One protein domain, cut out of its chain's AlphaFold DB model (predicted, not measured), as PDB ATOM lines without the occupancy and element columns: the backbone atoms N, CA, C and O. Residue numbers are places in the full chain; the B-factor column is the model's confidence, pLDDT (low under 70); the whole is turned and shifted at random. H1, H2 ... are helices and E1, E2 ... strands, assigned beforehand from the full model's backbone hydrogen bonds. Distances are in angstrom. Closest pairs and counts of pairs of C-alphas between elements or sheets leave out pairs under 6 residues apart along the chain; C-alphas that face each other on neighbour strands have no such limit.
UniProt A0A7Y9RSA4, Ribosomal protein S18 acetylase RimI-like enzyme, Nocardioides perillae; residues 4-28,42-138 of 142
ATOM      1  N   ASP A   4       8.697 -30.458  19.638       48.53
ATOM      2  CA  ASP A   4       8.333 -29.879  20.952       48.53
ATOM      3  C   ASP A   4       7.764 -30.907  21.959       48.53
ATOM      4  O   ASP A   4       7.835 -30.732  23.176       48.53
ATOM      5  N   ALA A   5       7.153 -31.992  21.469       48.69
ATOM      6  CA  ALA A   5       6.463 -32.956  22.324       48.69
ATOM      7  C   ALA A   5       7.418 -33.935  23.029       48.69
ATOM      8  O   ALA A   5       7.072 -34.435  24.100       48.69
ATOM      9  N   LEU A   6       8.585 -34.224  22.443       50.19
ATOM     10  CA  LEU A   6       9.529 -35.220  22.963       50.19
ATOM     11  C   LEU A   6      10.449 -34.624  24.037       50.19
ATOM     12  O   LEU A   6      10.626 -35.242  25.087       50.19
ATOM     13  N   ASP A   7      10.906 -33.388  23.841       54.75
ATOM     14  CA  ASP A   7      11.638 -32.619  24.856       54.75
ATOM     15  C   ASP A   7      10.789 -32.377  26.106       54.75
ATOM     16  O   ASP A   7      11.228 -32.605  27.240       54.75
ATOM     17  N   THR A   8       9.512 -32.038  25.901       59.19
ATOM     18  CA  THR A   8       8.541 -31.915  26.996       59.19
ATOM     19  C   THR A   8       8.332 -33.250  27.725       59.19
ATOM     20  O   THR A   8       8.103 -33.257  28.933       59.19
ATOM     21  N   ALA A   9       8.426 -34.389  27.028       59.50
ATOM     22  CA  ALA A   9       8.171 -35.706  27.617       59.50
ATOM     23  C   ALA A   9       9.272 -36.168  28.583       59.50
ATOM     24  O   ALA A   9       8.966 -36.873  29.545       59.50
ATOM     25  N   LEU A  10      10.527 -35.759  28.364       75.94
ATOM     26  CA  LEU A  10      11.628 -36.018  29.301       75.94
ATOM     27  C   LEU A  10      11.923 -34.832  30.227       75.94
ATOM     28  O   LEU A  10      12.778 -34.948  31.106       75.94
ATOM     29  N   GLY A  11      11.215 -33.709  30.078       83.44
ATOM     30  CA  GLY A  11      11.455 -32.501  30.870       83.44
ATOM     31  C   GLY A  11      12.903 -32.020  30.751       83.44
ATOM     32  O   GLY A  11      13.500 -31.637  31.759       83.44
ATOM     33  N   LEU A  12      13.468 -32.149  29.547       89.75
ATOM     34  CA  LEU A  12      14.812 -31.712  29.189       89.75
ATOM     35  C   LEU A  12      14.695 -30.428  28.366       89.75
ATOM     36  O   LEU A  12      13.728 -30.230  27.634       89.75
ATOM     37  N   THR A  13      15.661 -29.528  28.489       91.38
ATOM     38  CA  THR A  13      15.665 -28.281  27.719       91.38
ATOM     39  C   THR A  13      17.080 -27.923  27.307       91.38
ATOM     40  O   THR A  13      17.959 -27.829  28.162       91.38
ATOM     41  N   LEU A  14      17.280 -27.651  26.020       91.94
ATOM     42  CA  LEU A  14      18.541 -27.158  25.480       91.94
ATOM     43  C   LEU A  14      18.509 -25.648  25.258       91.94
ATOM     44  O   LEU A  14      17.524 -25.095  24.767       91.94
ATOM     45  N   ARG A  15      19.627 -24.982  25.550       90.62
ATOM     46  CA  ARG A  15      19.879 -23.587  25.185       90.62
ATOM     47  C   ARG A  15      21.269 -23.441  24.583       90.62
ATOM     48  O   ARG A  15      22.262 -23.761  25.226       90.62
ATOM     49  N   TRP A  16      21.339 -22.897  23.378       89.88
ATOM     50  CA  TRP A  16      22.584 -22.470  22.751       89.88
ATOM     51  C   TRP A  16      22.822 -20.987  23.036       89.88
ATOM     52  O   TRP A  16      22.017 -20.128  22.677       89.88
ATOM     53  N   ARG A  17      23.940 -20.689  23.693       87.75
ATOM     54  CA  ARG A  17      24.400 -19.351  24.078       87.75
ATOM     55  C   ARG A  17      25.867 -19.174  23.706       87.75
ATOM     56  O   ARG A  17      26.694 -18.886  24.559       87.75
ATOM     57  N   ALA A  18      26.168 -19.376  22.429       86.19
ATOM     58  CA  ALA A  18      27.509 -19.223  21.888       86.19
ATOM     59  C   ALA A  18      27.544 -18.211  20.740       86.19
ATOM     60  O   ALA A  18      26.558 -18.045  20.016       86.19
ATOM     61  N   ALA A  19      28.687 -17.551  20.544       86.62
ATOM     62  CA  ALA A  19      28.920 -16.661  19.410       86.62
ATOM     63  C   ALA A  19      28.872 -17.414  18.073       86.62
ATOM     64  O   ALA A  19      28.389 -16.874  17.072       86.62
ATOM     65  N   VAL A  20      29.341 -18.664  18.072       86.81
ATOM     66  CA  VAL A  20      29.262 -19.582  16.938       86.81
ATOM     67  C   VAL A  20      28.262 -20.682  17.258       86.81
ATOM     68  O   VAL A  20      28.377 -21.391  18.253       86.81
ATOM     69  N   VAL A  21      27.273 -20.820  16.381       88.00
ATOM     70  CA  VAL A  21      26.208 -21.816  16.479       88.00
ATOM     71  C   VAL A  21      26.184 -22.593  15.160       88.00
ATOM     72  O   VAL A  21      26.254 -21.958  14.099       88.00
ATOM     73  N   PRO A  22      26.106 -23.939  15.178       89.94
ATOM     74  CA  PRO A  22      25.978 -24.721  13.957       89.94
ATOM     75  C   PRO A  22      24.801 -24.225  13.102       89.94
ATOM     76  O   PRO A  22      23.753 -23.881  13.641       89.94
ATOM     77  N   PRO A  23      24.927 -24.183  11.765       89.12
ATOM     78  CA  PRO A  23      23.941 -23.529  10.896       89.12
ATOM     79  C   PRO A  23      22.560 -24.199  10.899       89.12
ATOM     80  O   PRO A  23      21.580 -23.595  10.473       89.12
ATOM     81  N   GLU A  24      22.498 -25.454  11.330       88.94
ATOM     82  CA  GLU A  24      21.277 -26.244  11.492       88.94
ATOM     83  C   GLU A  24      20.592 -26.051  12.851       88.94
ATOM     84  O   GLU A  24      19.485 -26.545  13.036       88.94
ATOM     85  N   VAL A  25      21.236 -25.347  13.786       89.50
ATOM     86  CA  VAL A  25      20.690 -25.055  15.111       89.50
ATOM     87  C   VAL A  25      19.918 -23.742  15.061       89.50
ATOM     88  O   VAL A  25      20.455 -22.683  14.726       89.50
ATOM     89  N   GLU A  26      18.645 -23.800  15.438       88.00
ATOM     90  CA  GLU A  26      17.800 -22.624  15.599       88.00
ATOM     91  C   GLU A  26      17.863 -22.166  17.058       88.00
ATOM     92  O   GLU A  26      17.186 -22.703  17.935       88.00
ATOM     93  N   ALA A  27      18.697 -21.159  17.322       84.56
ATOM     94  CA  ALA A  27      18.871 -20.578  18.647       84.56
ATOM     95  C   ALA A  27      18.439 -19.102  18.665       84.56
ATOM     96  O   ALA A  27      18.747 -18.350  17.727       84.56
ATOM     97  N   PRO A  28      17.744 -18.637  19.719       74.81
ATOM     98  CA  PRO A  28      17.524 -17.212  19.908       74.81
ATOM     99  C   PRO A  28      18.872 -16.488  20.027       74.81
ATOM    100  O   PRO A  28      19.814 -16.983  20.639       74.81
ATOM    101  N   LEU A  42      13.521 -19.595  26.448       72.38
ATOM    102  CA  LEU A  42      13.441 -19.957  25.032       72.38
ATOM    103  C   LEU A  42      14.376 -21.136  24.704       72.38
ATOM    104  O   LEU A  42      15.598 -20.962  24.737       72.38
ATOM    105  N   PRO A  43      13.833 -22.327  24.384       82.19
ATOM    106  CA  PRO A  43      14.653 -23.459  23.989       82.19
ATOM    107  C   PRO A  43      15.302 -23.197  22.629       82.19
ATOM    108  O   PRO A  43      14.799 -22.425  21.809       82.19
ATOM    109  N   SER A  44      16.435 -23.847  22.396       85.81
ATOM    110  CA  SER A  44      17.048 -23.948  21.070       85.81
ATOM    111  C   SER A  44      16.638 -25.260  20.417       85.81
ATOM    112  O   SER A  44      16.541 -26.269  21.111       85.81
ATOM    113  N   ALA A  45      16.440 -25.258  19.101       88.75
ATOM    114  CA  ALA A  45      16.250 -26.486  18.336       88.75
ATOM    115  C   ALA A  45      17.591 -26.912  17.731       88.75
ATOM    116  O   ALA A  45      18.217 -26.139  17.006       88.75
ATOM    117  N   ASP A  46      18.041 -28.125  18.038       92.00
ATOM    118  CA  ASP A  46      19.274 -28.706  17.506       92.00
ATOM    119  C   ASP A  46      18.989 -30.146  17.059       92.00
ATOM    120  O   ASP A  46      18.692 -30.991  17.903       92.00
ATOM    121  N   PRO A  47      19.131 -30.482  15.764       92.88
ATOM    122  CA  PRO A  47      18.894 -31.843  15.285       92.88
ATOM    123  C   PRO A  47      19.728 -32.912  16.008       92.88
ATOM    124  O   PRO A  47      19.302 -34.063  16.128       92.88
ATOM    125  N   ALA A  48      20.925 -32.552  16.489       94.94
ATOM    126  CA  ALA A  48      21.770 -33.455  17.263       94.94
ATOM    127  C   ALA A  48      21.171 -33.752  18.648       94.94
ATOM    128  O   ALA A  48      21.268 -34.871  19.149       94.94
ATOM    129  N   TRP A  49      20.537 -32.751  19.253       94.25
ATOM    130  CA  TRP A  49      19.840 -32.881  20.524       94.25
ATOM    131  C   TRP A  49      18.584 -33.726  20.382       94.25
ATOM    132  O   TRP A  49      18.431 -34.696  21.119       94.25
ATOM    133  N   ASP A  50      17.749 -33.443  19.381       92.06
ATOM    134  CA  ASP A  50      16.514 -34.197  19.140       92.06
ATOM    135  C   ASP A  50      16.812 -35.693  18.950       92.06
ATOM    136  O   ASP A  50      16.134 -36.567  19.497       92.06
ATOM    137  N   ALA A  51      17.888 -36.007  18.220       93.88
ATOM    138  CA  ALA A  51      18.360 -37.374  18.041       93.88
ATOM    139  C   ALA A  51      18.870 -38.006  19.351       93.88
ATOM    140  O   ALA A  51      18.538 -39.160  19.634       93.88
ATOM    141  N   ALA A  52      19.635 -37.274  20.168       95.06
ATOM    142  CA  ALA A  52      20.098 -37.749  21.473       95.06
ATOM    143  C   ALA A  52      18.922 -38.029  22.430       95.06
ATOM    144  O   ALA A  52      18.838 -39.108  23.022       95.06
ATOM    145  N   VAL A  53      17.965 -37.104  22.522       93.44
ATOM    146  CA  VAL A  53      16.738 -37.239  23.320       93.44
ATOM    147  C   VAL A  53      15.915 -38.435  22.845       93.44
ATOM    148  O   VAL A  53      15.468 -39.233  23.670       93.44
ATOM    149  N   ALA A  54      15.764 -38.634  21.533       92.50
ATOM    150  CA  ALA A  54      15.051 -39.786  20.983       92.50
ATOM    151  C   ALA A  54      15.720 -41.132  21.325       92.50
ATOM    152  O   ALA A  54      15.018 -42.109  21.603       92.50
ATOM    153  N   LEU A  55      17.057 -41.196  21.339       94.62
ATOM    154  CA  LEU A  55      17.802 -42.387  21.764       94.62
ATOM    155  C   LEU A  55      17.599 -42.674  23.261       94.62
ATOM    156  O   LEU A  55      17.327 -43.814  23.638       94.62
ATOM    157  N   LEU A  56      17.655 -41.646  24.110       94.06
ATOM    158  CA  LEU A  56      17.458 -41.782  25.558       94.06
ATOM    159  C   LEU A  56      15.996 -42.046  25.949       94.06
ATOM    160  O   LEU A  56      15.723 -42.686  26.967       94.06
ATOM    161  N   ALA A  57      15.036 -41.610  25.131       91.69
ATOM    162  CA  ALA A  57      13.616 -41.896  25.321       91.69
ATOM    163  C   ALA A  57      13.305 -43.402  25.274       91.69
ATOM    164  O   ALA A  57      12.357 -43.860  25.914       91.69
ATOM    165  N   VAL A  58      14.109 -44.181  24.540       93.25
ATOM    166  CA  VAL A  58      13.964 -45.641  24.436       93.25
ATOM    167  C   VAL A  58      14.958 -46.418  25.305       93.25
ATOM    168  O   VAL A  58      14.883 -47.647  25.333       93.25
ATOM    169  N   ASP A  59      15.852 -45.738  26.027       95.31
ATOM    170  CA  ASP A  59      16.824 -46.351  26.938       95.31
ATOM    171  C   ASP A  59      16.196 -46.625  28.324       95.31
ATOM    172  O   ASP A  59      15.907 -45.688  29.075       95.31
ATOM    173  N   PRO A  60      15.992 -47.895  28.727       94.62
ATOM    174  CA  PRO A  60      15.315 -48.207  29.986       94.62
ATOM    175  C   PRO A  60      16.088 -47.791  31.245       94.62
ATOM    176  O   PRO A  60      15.467 -47.533  32.279       94.62
ATOM    177  N   GLU A  61      17.422 -47.769  31.197       94.75
ATOM    178  CA  GLU A  61      18.251 -47.378  32.338       94.75
ATOM    179  C   GLU A  61      18.172 -45.869  32.550       94.75
ATOM    180  O   GLU A  61      17.926 -45.419  33.675       94.75
ATOM    181  N   PHE A  62      18.288 -45.097  31.470       94.62
ATOM    182  CA  PHE A  62      18.115 -43.653  31.508       94.62
ATOM    183  C   PHE A  62      16.718 -43.280  32.003       94.62
ATOM    184  O   PHE A  62      16.601 -42.496  32.941       94.62
ATOM    185  N   GLN A  63      15.660 -43.896  31.457       93.31
ATOM    186  CA  GLN A  63      14.284 -43.657  31.908       93.31
ATOM    187  C   GLN A  63      14.112 -43.942  33.403       93.31
ATOM    188  O   GLN A  63      13.495 -43.157  34.124       93.31
ATOM    189  N   ARG A  64      14.692 -45.044  33.900       94.00
ATOM    190  CA  ARG A  64      14.646 -45.383  35.327       94.00
ATOM    191  C   ARG A  64      15.313 -44.310  36.185       94.00
ATOM    192  O   ARG A  64      14.740 -43.936  37.203       94.00
ATOM    193  N   ARG A  65      16.499 -43.826  35.801       94.00
ATOM    194  CA  ARG A  65      17.200 -42.764  36.544       94.00
ATOM    195  C   ARG A  65      16.466 -41.433  36.456       94.00
ATOM    196  O   ARG A  65      16.259 -40.780  37.473       94.00
ATOM    197  N   ARG A  66      15.994 -41.064  35.264       93.50
ATOM    198  CA  ARG A  66      15.226 -39.837  35.028       93.50
ATOM    199  C   ARG A  66      13.963 -39.782  35.886       93.50
ATOM    200  O   ARG A  66      13.651 -38.712  36.402       93.50
ATOM    201  N   ALA A  67      13.283 -40.915  36.074       92.88
ATOM    202  CA  ALA A  67      12.098 -41.028  36.922       92.88
ATOM    203  C   ALA A  67      12.378 -40.805  38.419       92.88
ATOM    204  O   ALA A  67      11.466 -40.459  39.159       92.88
ATOM    205  N   LEU A  68      13.620 -40.985  38.884       93.75
ATOM    206  CA  LEU A  68      13.999 -40.663  40.266       93.75
ATOM    207  C   LEU A  68      14.137 -39.156  40.497       93.75
ATOM    208  O   LEU A  68      14.212 -38.735  41.646       93.75
ATOM    209  N   VAL A  69      14.198 -38.351  39.435       92.62
ATOM    210  CA  VAL A  69      14.355 -36.888  39.473       92.62
ATOM    211  C   VAL A  69      13.264 -36.173  38.665       92.62
ATOM    212  O   VAL A  69      13.490 -35.091  38.132       92.62
ATOM    213  N   ASP A  70      12.086 -36.789  38.518       92.38
ATOM    214  CA  ASP A  70      10.964 -36.317  37.684       92.38
ATOM    215  C   ASP A  70      10.347 -34.983  38.133       92.38
ATOM    216  O   ASP A  70       9.802 -34.247  37.313       92.38
ATOM    217  N   ASP A  71      10.504 -34.635  39.405       91.00
ATOM    218  CA  ASP A  71      10.135 -33.354  40.012       91.00
ATOM    219  C   ASP A  71      11.120 -32.208  39.718       91.00
ATOM    220  O   ASP A  71      10.820 -31.059  40.044       91.00
ATOM    221  N   VAL A  72      12.273 -32.498  39.104       91.44
ATOM    222  CA  VAL A  72      13.320 -31.516  38.787       91.44
ATOM    223  C   VAL A  72      13.387 -31.273  37.278       91.44
ATOM    224  O   VAL A  72      13.478 -32.208  36.475       91.44
ATOM    225  N   ALA A  73      13.359 -29.998  36.891       91.25
ATOM    226  CA  ALA A  73      13.592 -29.566  35.515       91.25
ATOM    227  C   ALA A  73      15.092 -29.621  35.184       91.25
ATOM    228  O   ALA A  73      15.921 -29.158  35.964       91.25
ATOM    229  N   LEU A  74      15.454 -30.179  34.032       93.12
ATOM    230  CA  LEU A  74      16.850 -30.386  33.654       93.12
ATOM    231  C   LEU A  74      17.175 -29.565  32.404       93.12
ATOM    232  O   LEU A  74      16.540 -29.719  31.361       93.12
ATOM    233  N   HIS A  75      18.173 -28.695  32.514       92.94
ATOM    234  CA  HIS A  75      18.574 -27.777  31.456       92.94
ATOM    235  C   HIS A  75      20.023 -28.026  31.047       92.94
ATOM    236  O   HIS A  75      20.889 -28.191  31.903       92.94
ATOM    237  N   VAL A  76      20.290 -27.983  29.747       93.44
ATOM    238  CA  VAL A  76      21.638 -27.964  29.175       93.44
ATOM    239  C   VAL A  76      21.849 -26.622  28.483       93.44
ATOM    240  O   VAL A  76      21.028 -26.202  27.668       93.44
ATOM    241  N   VAL A  77      22.946 -25.945  28.808       92.81
ATOM    242  CA  VAL A  77      23.348 -24.668  28.214       92.81
ATOM    243  C   VAL A  77      24.695 -24.849  27.526       92.81
ATOM    244  O   VAL A  77      25.706 -25.043  28.193       92.81
ATOM    245  N   VAL A  78      24.718 -24.759  26.200       92.44
ATOM    246  CA  VAL A  78      25.949 -24.779  25.400       92.44
ATOM    247  C   VAL A  78      26.463 -23.347  25.265       92.44
ATOM    248  O   VAL A  78      25.751 -22.504  24.719       92.44
ATOM    249  N   ARG A  79      27.670 -23.047  25.752       91.38
ATOM    250  CA  ARG A  79      28.278 -21.701  25.652       91.38
ATOM    251  C   ARG A  79      29.801 -21.742  25.640       91.38
ATOM    252  O   ARG A  79      30.399 -22.780  25.911       91.38
ATOM    253  N   GLU A  80      30.441 -20.603  25.410       90.38
ATOM    254  CA  GLU A  80      31.870 -20.433  25.662       90.38
ATOM    255  C   GLU A  80      32.162 -20.605  27.161       90.38
ATOM    256  O   GLU A  80      31.903 -19.727  27.983       90.38
ATOM    257  N   SER A  81      32.684 -21.774  27.517       89.38
ATOM    258  CA  SER A  81      33.146 -22.134  28.856       89.38
ATOM    259  C   SER A  81      34.424 -22.950  28.716       89.38
ATOM    260  O   SER A  81      34.632 -23.598  27.691       89.38
ATOM    261  N   GLU A  82      35.277 -22.923  29.736       87.12
ATOM    262  CA  GLU A  82      36.486 -23.753  29.773       87.12
ATOM    263  C   GLU A  82      36.152 -25.204  30.135       87.12
ATOM    264  O   GLU A  82      36.758 -26.132  29.608       87.12
ATOM    265  N   GLU A  83      35.176 -25.398  31.024       90.12
ATOM    266  CA  GLU A  83      34.806 -26.702  31.572       90.12
ATOM    267  C   GLU A  83      33.286 -26.806  31.746       90.12
ATOM    268  O   GLU A  83      32.574 -25.794  31.826       90.12
ATOM    269  N   ALA A  84      32.792 -28.046  31.797       93.38
ATOM    270  CA  ALA A  84      31.400 -28.320  32.112       93.38
ATOM    271  C   ALA A  84      31.124 -28.085  33.602       93.38
ATOM    272  O   ALA A  84      31.919 -28.464  34.463       93.38
ATOM    273  N   THR A  85      29.981 -27.477  33.917       94.19
ATOM    274  CA  THR A  85      29.585 -27.182  35.302       94.19
ATOM    275  C   THR A  85      28.127 -27.520  35.542       94.19
ATOM    276  O   THR A  85      27.297 -27.310  34.660       94.19
ATOM    277  N   LEU A  86      27.802 -27.959  36.755       93.75
ATOM    278  CA  LEU A  86      26.446 -28.288  37.180       93.75
ATOM    279  C   LEU A  86      26.022 -27.371  38.333       93.75
ATOM    280  O   LEU A  86      26.739 -27.261  39.328       93.75
ATOM    281  N   ALA A  87      24.852 -26.747  38.224       92.69
ATOM    282  CA  ALA A  87      24.307 -25.878  39.263       92.69
ATOM    283  C   ALA A  87      22.821 -26.161  39.521       92.69
ATOM    284  O   ALA A  87      22.027 -26.328  38.593       92.69
ATOM    285  N   ALA A  88      22.451 -26.209  40.799       91.81
ATOM    286  CA  ALA A  88      21.074 -26.357  41.251       91.81
ATOM    287  C   ALA A  88      20.408 -24.984  41.408       91.81
ATOM    288  O   ALA A  88      21.029 -24.047  41.902       91.81
ATOM    289  N   TYR A  89      19.136 -24.888  41.026       88.56
ATOM    290  CA  TYR A  89      18.360 -23.654  41.066       88.56
ATOM    291  C   TYR A  89      17.011 -23.835  41.778       88.56
ATOM    292  O   TYR A  89      16.313 -24.828  41.526       88.56
ATOM    293  N   PRO A  90      16.593 -22.852  42.599       86.62
ATOM    294  CA  PRO A  90      17.422 -21.750  43.107       86.62
ATOM    295  C   PRO A  90      18.555 -22.275  44.012       86.62
ATOM    296  O   PRO A  90      18.373 -23.288  44.682       86.62
ATOM    297  N   GLU A  91      19.701 -21.587  44.044       82.94
ATOM    298  CA  GLU A  91      20.851 -21.982  44.883       82.94
ATOM    299  C   GLU A  91      20.485 -22.001  46.378       82.94
ATOM    300  O   GLU A  91      20.878 -22.894  47.128       82.94
ATOM    301  N   ASP A  92      19.662 -21.037  46.796       79.56
ATOM    302  CA  ASP A  92      19.164 -20.894  48.160       79.56
ATOM    303  C   ASP A  92      17.713 -21.389  48.272       79.56
ATOM    304  O   ASP A  92      16.765 -20.601  48.343       79.56
ATOM    305  N   GLY A  93      17.496 -22.707  48.288       83.81
ATOM    306  CA  GLY A  93      16.149 -23.243  48.486       83.81
ATOM    307  C   GLY A  93      15.943 -24.700  48.084       83.81
ATOM    308  O   GLY A  93      16.903 -25.450  47.920       83.81
ATOM    309  N   PRO A  94      14.674 -25.137  47.969       84.69
ATOM    310  CA  PRO A  94      14.365 -26.427  47.374       84.69
ATOM    311  C   PRO A  94      14.695 -26.384  45.879       84.69
ATOM    312  O   PRO A  94      14.103 -25.594  45.147       84.69
ATOM    313  N   THR A  95      15.614 -27.240  45.439       89.62
ATOM    314  CA  THR A  95      15.993 -27.371  44.029       89.62
ATOM    315  C   THR A  95      14.777 -27.719  43.178       89.62
ATOM    316  O   THR A  95      14.176 -28.777  43.350       89.62
ATOM    317  N   THR A  96      14.433 -26.839  42.244       90.00
ATOM    318  CA  THR A  96      13.364 -27.051  41.256       90.00
ATOM    319  C   THR A  96      13.911 -27.307  39.859       90.00
ATOM    320  O   THR A  96      13.217 -27.874  39.018       90.00
ATOM    321  N   ALA A  97      15.149 -26.889  39.603       91.75
ATOM    322  CA  ALA A  97      15.825 -27.109  38.340       91.75
ATOM    323  C   ALA A  97      17.320 -27.358  38.550       91.75
ATOM    324  O   ALA A  97      17.903 -26.902  39.533       91.75
ATOM    325  N   VAL A  98      17.944 -28.058  37.611       93.25
ATOM    326  CA  VAL A  98      19.397 -28.190  37.518       93.25
ATOM    327  C   VAL A  98      19.826 -27.783  36.122       93.25
ATOM    328  O   VAL A  98      19.226 -28.199  35.130       93.25
ATOM    329  N   VAL A  99      20.858 -26.951  36.058       93.56
ATOM    330  CA  VAL A  99      21.443 -26.463  34.815       93.56
ATOM    331  C   VAL A  99      22.846 -27.037  34.691       93.56
ATOM    332  O   VAL A  99      23.691 -26.818  35.559       93.56
ATOM    333  N   MET A 100      23.088 -27.760  33.604       95.12
ATOM    334  CA  MET A 100      24.423 -28.131  33.160       95.12
ATOM    335  C   MET A 100      24.872 -27.151  32.084       95.12
ATOM    336  O   MET A 100      24.239 -27.028  31.039       95.12
ATOM    337  N   VAL A 101      25.977 -26.465  32.331       94.19
ATOM    338  CA  VAL A 101      26.679 -25.688  31.313       94.19
ATOM    339  C   VAL A 101      27.699 -26.610  30.665       94.19
ATOM    340  O   VAL A 101      28.510 -27.204  31.373       94.19
ATOM    341  N   VAL A 102      27.663 -26.717  29.342       94.50
ATOM    342  CA  VAL A 102      28.619 -27.490  28.547       94.50
ATOM    343  C   VAL A 102      29.447 -26.554  27.657       94.50
ATOM    344  O   VAL A 102      28.887 -25.620  27.065       94.50
ATOM    345  N   PRO A 103      30.770 -26.761  27.572       93.12
ATOM    346  CA  PRO A 103      31.627 -26.021  26.658       93.12
ATOM    347  C   PRO A 103      31.190 -26.199  25.204       93.12
ATOM    348  O   PRO A 103      31.049 -27.311  24.712       93.12
ATOM    349  N   VAL A 104      31.049 -25.095  24.474       91.25
ATOM    350  CA  VAL A 104      30.725 -25.124  23.038       91.25
ATOM    351  C   VAL A 104      31.792 -25.846  22.208       91.25
ATOM    352  O   VAL A 104      31.492 -26.386  21.147       91.25
ATOM    353  N   VAL A 105      33.031 -25.898  22.706       90.06
ATOM    354  CA  VAL A 105      34.133 -26.641  22.078       90.06
ATOM    355  C   VAL A 105      33.892 -28.151  22.043       90.06
ATOM    356  O   VAL A 105      34.518 -28.829  21.244       90.06
ATOM    357  N   ASP A 106      32.958 -28.684  22.835       90.12
ATOM    358  CA  ASP A 106      32.572 -30.098  22.749       90.12
ATOM    359  C   ASP A 106      31.653 -30.370  21.542       90.12
ATOM    360  O   ASP A 106      31.446 -31.516  21.144       90.12
ATOM    361  N   HIS A 107      31.116 -29.313  20.923       90.75
ATOM    362  CA  HIS A 107      30.226 -29.374  19.759       90.75
ATOM    363  C   HIS A 107      30.851 -28.773  18.494       90.75
ATOM    364  O   HIS A 107      30.280 -28.891  17.402       90.75
ATOM    365  N   LEU A 108      32.013 -28.136  18.627       89.56
ATOM    366  CA  LEU A 108      32.789 -27.538  17.547       89.56
ATOM    367  C   LEU A 108      34.157 -28.225  17.463       89.56
ATOM    368  O   LEU A 108      34.785 -28.513  18.469       89.56
ATOM    369  N   GLY A 109      34.627 -28.495  16.253       81.38
ATOM    370  CA  GLY A 109      35.992 -28.932  16.009       81.38
ATOM    371  C   GLY A 109      36.978 -27.769  16.062       81.38
ATOM    372  O   GLY A 109      36.638 -26.633  16.413       81.38
ATOM    373  N   ASP A 110      38.212 -28.055  15.652       77.38
ATOM    374  CA  ASP A 110      39.227 -27.025  15.454       77.38
ATOM    375  C   ASP A 110      38.694 -25.891  14.548       77.38
ATOM    376  O   ASP A 110      37.914 -26.125  13.620       77.38
ATOM    377  N   ASP A 111      39.110 -24.654  14.834       82.69
ATOM    378  CA  ASP A 111      38.705 -23.442  14.104       82.69
ATOM    379  C   ASP A 111      37.190 -23.118  14.143       82.69
ATOM    380  O   ASP A 111      36.664 -22.495  13.218       82.69
ATOM    381  N   GLU A 112      36.478 -23.517  15.207       84.62
ATOM    382  CA  GLU A 112      35.047 -23.210  15.425       84.62
ATOM    383  C   GLU A 112      34.119 -23.803  14.344       84.62
ATOM    384  O   GLU A 112      32.997 -23.344  14.116       84.62
ATOM    385  N   VAL A 113      34.582 -24.850  13.659       88.19
ATOM    386  CA  VAL A 113      33.799 -25.560  12.647       88.19
ATOM    387  C   VAL A 113      32.875 -26.559  13.341       88.19
ATOM    388  O   VAL A 113      33.366 -27.375  14.112       88.19
ATOM    389  N   PRO A 114      31.558 -26.577  13.071       89.62
ATOM    390  CA  PRO A 114      30.665 -27.562  13.675       89.62
ATOM    391  C   PRO A 114      31.132 -29.000  13.450       89.62
ATOM    392  O   PRO A 114      31.442 -29.383  12.317       89.62
ATOM    393  N   LEU A 115      31.145 -29.795  14.522       92.00
ATOM    394  CA  LEU A 115      31.427 -31.223  14.421       92.00
ATOM    395  C   LEU A 115      30.360 -31.937  13.572       92.00
ATOM    396  O   LEU A 115      29.220 -31.455  13.456       92.00
ATOM    397  N   PRO A 116      30.692 -33.109  13.000       94.12
ATOM    398  CA  PRO A 116      29.709 -33.972  12.363       94.12
ATOM    399  C   PRO A 116      28.511 -34.238  13.278       94.12
ATOM    400  O   PRO A 116      28.651 -34.339  14.496       94.12
ATOM    401  N   LEU A 117      27.327 -34.397  12.678       92.81
ATOM    402  CA  LEU A 117      26.080 -34.618  13.416       92.81
ATOM    403  C   LEU A 117      26.211 -35.754  14.441       92.81
ATOM    404  O   LEU A 117      25.829 -35.575  15.588       92.81
ATOM    405  N   GLU A 118      26.790 -36.891  14.048       94.56
ATOM    406  CA  GLU A 118      26.965 -38.064  14.919       94.56
ATOM    407  C   GLU A 118      27.822 -37.764  16.160       94.56
ATOM    408  O   GLU A 118      27.533 -38.265  17.244       94.56
ATOM    409  N   GLU A 119      28.837 -36.907  16.029       95.56
ATOM    410  CA  GLU A 119      29.701 -36.506  17.145       95.56
ATOM    411  C   GLU A 119      28.981 -35.528  18.080       95.56
ATOM    412  O   GLU A 119      29.030 -35.698  19.296       95.56
ATOM    413  N   ARG A 120      28.216 -34.568  17.535       94.94
ATOM    414  CA  ARG A 120      27.378 -33.676  18.357       94.94
ATOM    415  C   ARG A 120      26.263 -34.430  19.082       94.94
ATOM    416  O   ARG A 120      25.943 -34.091  20.217       94.94
ATOM    417  N   VAL A 121      25.690 -35.463  18.456       96.25
ATOM    418  CA  VAL A 121      24.723 -36.363  19.111       96.25
ATOM    419  C   VAL A 121      25.381 -37.033  20.313       96.25
ATOM    420  O   VAL A 121      24.805 -37.027  21.396       96.25
ATOM    421  N   GLN A 122      26.592 -37.572  20.147       96.75
ATOM    422  CA  GLN A 122      27.321 -38.197  21.249       96.75
ATOM    423  C   GLN A 122      27.629 -37.199  22.374       96.75
ATOM    424  O   GLN A 122      27.386 -37.517  23.534       96.75
ATOM    425  N   ALA A 123      28.064 -35.978  22.045       95.25
ATOM    426  CA  ALA A 123      28.309 -34.929  23.035       95.25
ATOM    427  C   ALA A 123      27.046 -34.600  23.859       95.25
ATOM    428  O   ALA A 123      27.104 -34.495  25.085       95.25
ATOM    429  N   HIS A 124      25.880 -34.505  23.210       95.81
ATOM    430  CA  HIS A 124      24.602 -34.305  23.906       95.81
ATOM    431  C   HIS A 124      24.187 -35.511  24.756       95.81
ATOM    432  O   HIS A 124      23.682 -35.323  25.861       95.81
ATOM    433  N   LEU A 125      24.415 -36.742  24.286       96.38
ATOM    434  CA  LEU A 125      24.165 -37.951  25.081       96.38
ATOM    435  C   LEU A 125      25.005 -37.956  26.360       96.38
ATOM    436  O   LEU A 125      24.464 -38.190  27.443       96.38
ATOM    437  N   ASP A 126      26.298 -37.663  26.246       96.44
ATOM    438  CA  ASP A 126      27.218 -37.641  27.382       96.44
ATOM    439  C   ASP A 126      26.807 -36.561  28.394       96.44
ATOM    440  O   ASP A 126      26.732 -36.834  29.597       96.44
ATOM    441  N   ALA A 127      26.434 -35.368  27.913       95.94
ATOM    442  CA  ALA A 127      25.915 -34.288  28.747       95.94
ATOM    443  C   ALA A 127      24.621 -34.686  29.476       95.94
ATOM    444  O   ALA A 127      24.512 -34.517  30.688       95.94
ATOM    445  N   LEU A 128      23.648 -35.269  28.773       95.56
ATOM    446  CA  LEU A 128      22.360 -35.662  29.350       95.56
ATOM    447  C   LEU A 128      22.486 -36.787  30.380       95.56
ATOM    448  O   LEU A 128      21.850 -36.738  31.437       95.56
ATOM    449  N   VAL A 129      23.308 -37.797  30.094       95.81
ATOM    450  CA  VAL A 129      23.583 -38.884  31.041       95.81
ATOM    451  C   VAL A 129      24.275 -38.332  32.283       95.81
ATOM    452  O   VAL A 129      23.860 -38.661  33.395       95.81
ATOM    453  N   THR A 130      25.272 -37.462  32.105       96.19
ATOM    454  CA  THR A 130      25.980 -36.802  33.210       96.19
ATOM    455  C   THR A 130      25.019 -35.981  34.058       96.19
ATOM    456  O   THR A 130      24.926 -36.209  35.260       96.19
ATOM    457  N   LEU A 131      24.217 -35.116  33.433       95.88
ATOM    458  CA  LEU A 131      23.217 -34.284  34.098       95.88
ATOM    459  C   LEU A 131      22.273 -35.115  34.973       95.88
ATOM    460  O   LEU A 131      22.088 -34.794  36.147       95.88
ATOM    461  N   VAL A 132      21.702 -36.203  34.451       95.31
ATOM    462  CA  VAL A 132      20.781 -37.047  35.229       95.31
ATOM    463  C   VAL A 132      21.503 -37.762  36.372       95.31
ATOM    464  O   VAL A 132      21.004 -37.756  37.496       95.31
ATOM    465  N   VAL A 133      22.663 -38.368  36.107       94.88
ATOM    466  CA  VAL A 133      23.419 -39.135  37.112       94.88
ATOM    467  C   VAL A 133      23.918 -38.232  38.235       94.88
ATOM    468  O   VAL A 133      23.758 -38.566  39.410       94.88
ATOM    469  N   GLU A 134      24.486 -37.078  37.900       95.06
ATOM    470  CA  GLU A 134      24.993 -36.139  38.896       95.06
ATOM    471  C   GLU A 134      23.862 -35.460  39.664       95.06
ATOM    472  O   GLU A 134      23.967 -35.317  40.880       95.06
ATOM    473  N   THR A 135      22.739 -35.131  39.014       94.06
ATOM    474  CA  THR A 135      21.551 -34.616  39.718       94.06
ATOM    475  C   THR A 135      21.010 -35.646  40.703       94.06
ATOM    476  O   THR A 135      20.733 -35.324  41.858       94.06
ATOM    477  N   GLN A 136      20.894 -36.903  40.274       93.31
ATOM    478  CA  GLN A 136      20.465 -38.002  41.130       93.31
ATOM    479  C   GLN A 136      21.379 -38.132  42.364       93.31
ATOM    480  O   GLN A 136      20.886 -38.197  43.494       93.31
ATOM    481  N   ALA A 137      22.700 -38.117  42.157       92.12
ATOM    482  CA  ALA A 137      23.686 -38.212  43.228       92.12
ATOM    483  C   ALA A 137      23.648 -36.997  44.173       92.12
ATOM    484  O   ALA A 137      23.650 -37.167  45.392       92.12
ATOM    485  N   ALA A 138      23.555 -35.779  43.630       89.88
ATOM    486  CA  ALA A 138      23.484 -34.538  44.403       89.88
ATOM    487  C   ALA A 138      22.232 -34.471  45.290       89.88
ATOM    488  O   ALA A 138      22.279 -33.933  46.397       89.88
TER     489      ALA A 138
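AT A GLANCE: This is residues 4 to 28 and 42 to 138 of the 142 residues of the protein "Ribosomal protein S18 acetylase RimI-like enzyme" of Nocardioides perillae (UniProt A0A7Y9RSA4). A twisted sheet of four strands has the long helix H4 running slantwise over one face, and beyond one edge of it three shorter helices close up the side: H2 packs on the first part of H4, H3 on its later part, and H1 packs on H2 near the edge strand E1. The printed part has 122 residues, with four named helices and four named strands in the order H1 E1 H2 H3 E2 E3 E4 H4. The sheet is mixed, in the order E1 E2 E4 E3, and the class is mixed, helices and strands. The whole is compact, with a radius of gyration of the C-alphas of 13.8 A, and spans 40 by 33 by 23 A.

IN THESE COORDINATES: The sheet holds E1, residues 12 to 17; E2, residues 73 to 79, 19.4 A long; E4, residues 97 to 103, 19.7 A; and E3, residues 85 to 89. H4, residues 117 to 138, is 31.1 A long and runs from C-alpha 117 at (26.080, -34.618, 13.416) to C-alpha 138 at (23.484, -34.538, 44.403). H2 is residues 47 to 57, 15.2 A; H3 is residues 60 to 67. H1, residues 4 to 10, begins at C-alpha 4 at (8.333, -29.879, 20.952).

HOW THE PARTS SIT: E1 and E2 are parallel neighbours, with N 15 and O 76 2.8 A apart, within hydrogen-bond range. E2 and E4 are also parallel, with N 77 and O 100 at 2.8 A. E4 and E3 are antiparallel and form a hairpin, with N 87 and O 99 at 2.9 A. H4 is on this sheet, two layers with the helix on one face, at a height of 9.4 A over the sheet. It lies over E2, E4 and E3, slantwise to the strands, at 45 degrees to E2 on the local plane; its closest C-alphas to E4 are those of Leu 131 and Met 100, 6.3 A apart. H2 touches H4 at residues 117 to 125 of H4 alone, at a steep tilt of 49 degrees, the same way; the closest C-alphas, of Ala 48 and Val 121, are 4.5 A apart. H3 touches H4 at its residues 129 to 136 alone, with the C-alphas of Arg 66 and Val 132 closest at 6.2 A. H1 touches H2, with the C-alphas of Asp 7 and Val 53 closest at 7.1 A, and only grazes the sheet with its residues 6 to 10. In all four helices every O i to N i+4 pair is within hydrogen-bond range.

THE WHOLE: The farthest C-alphas, of Pro 94 and Asp 111, are 41.3 A apart. Residues 29 to 41 are not printed, and C-alphas 28 and 42 are 7.1 A apart across this cut. The link from E4 to H4, residues 104 to 116, is long. Mean pLDDT of the printed part is 89.1, and residues 4 to 9 are under 70.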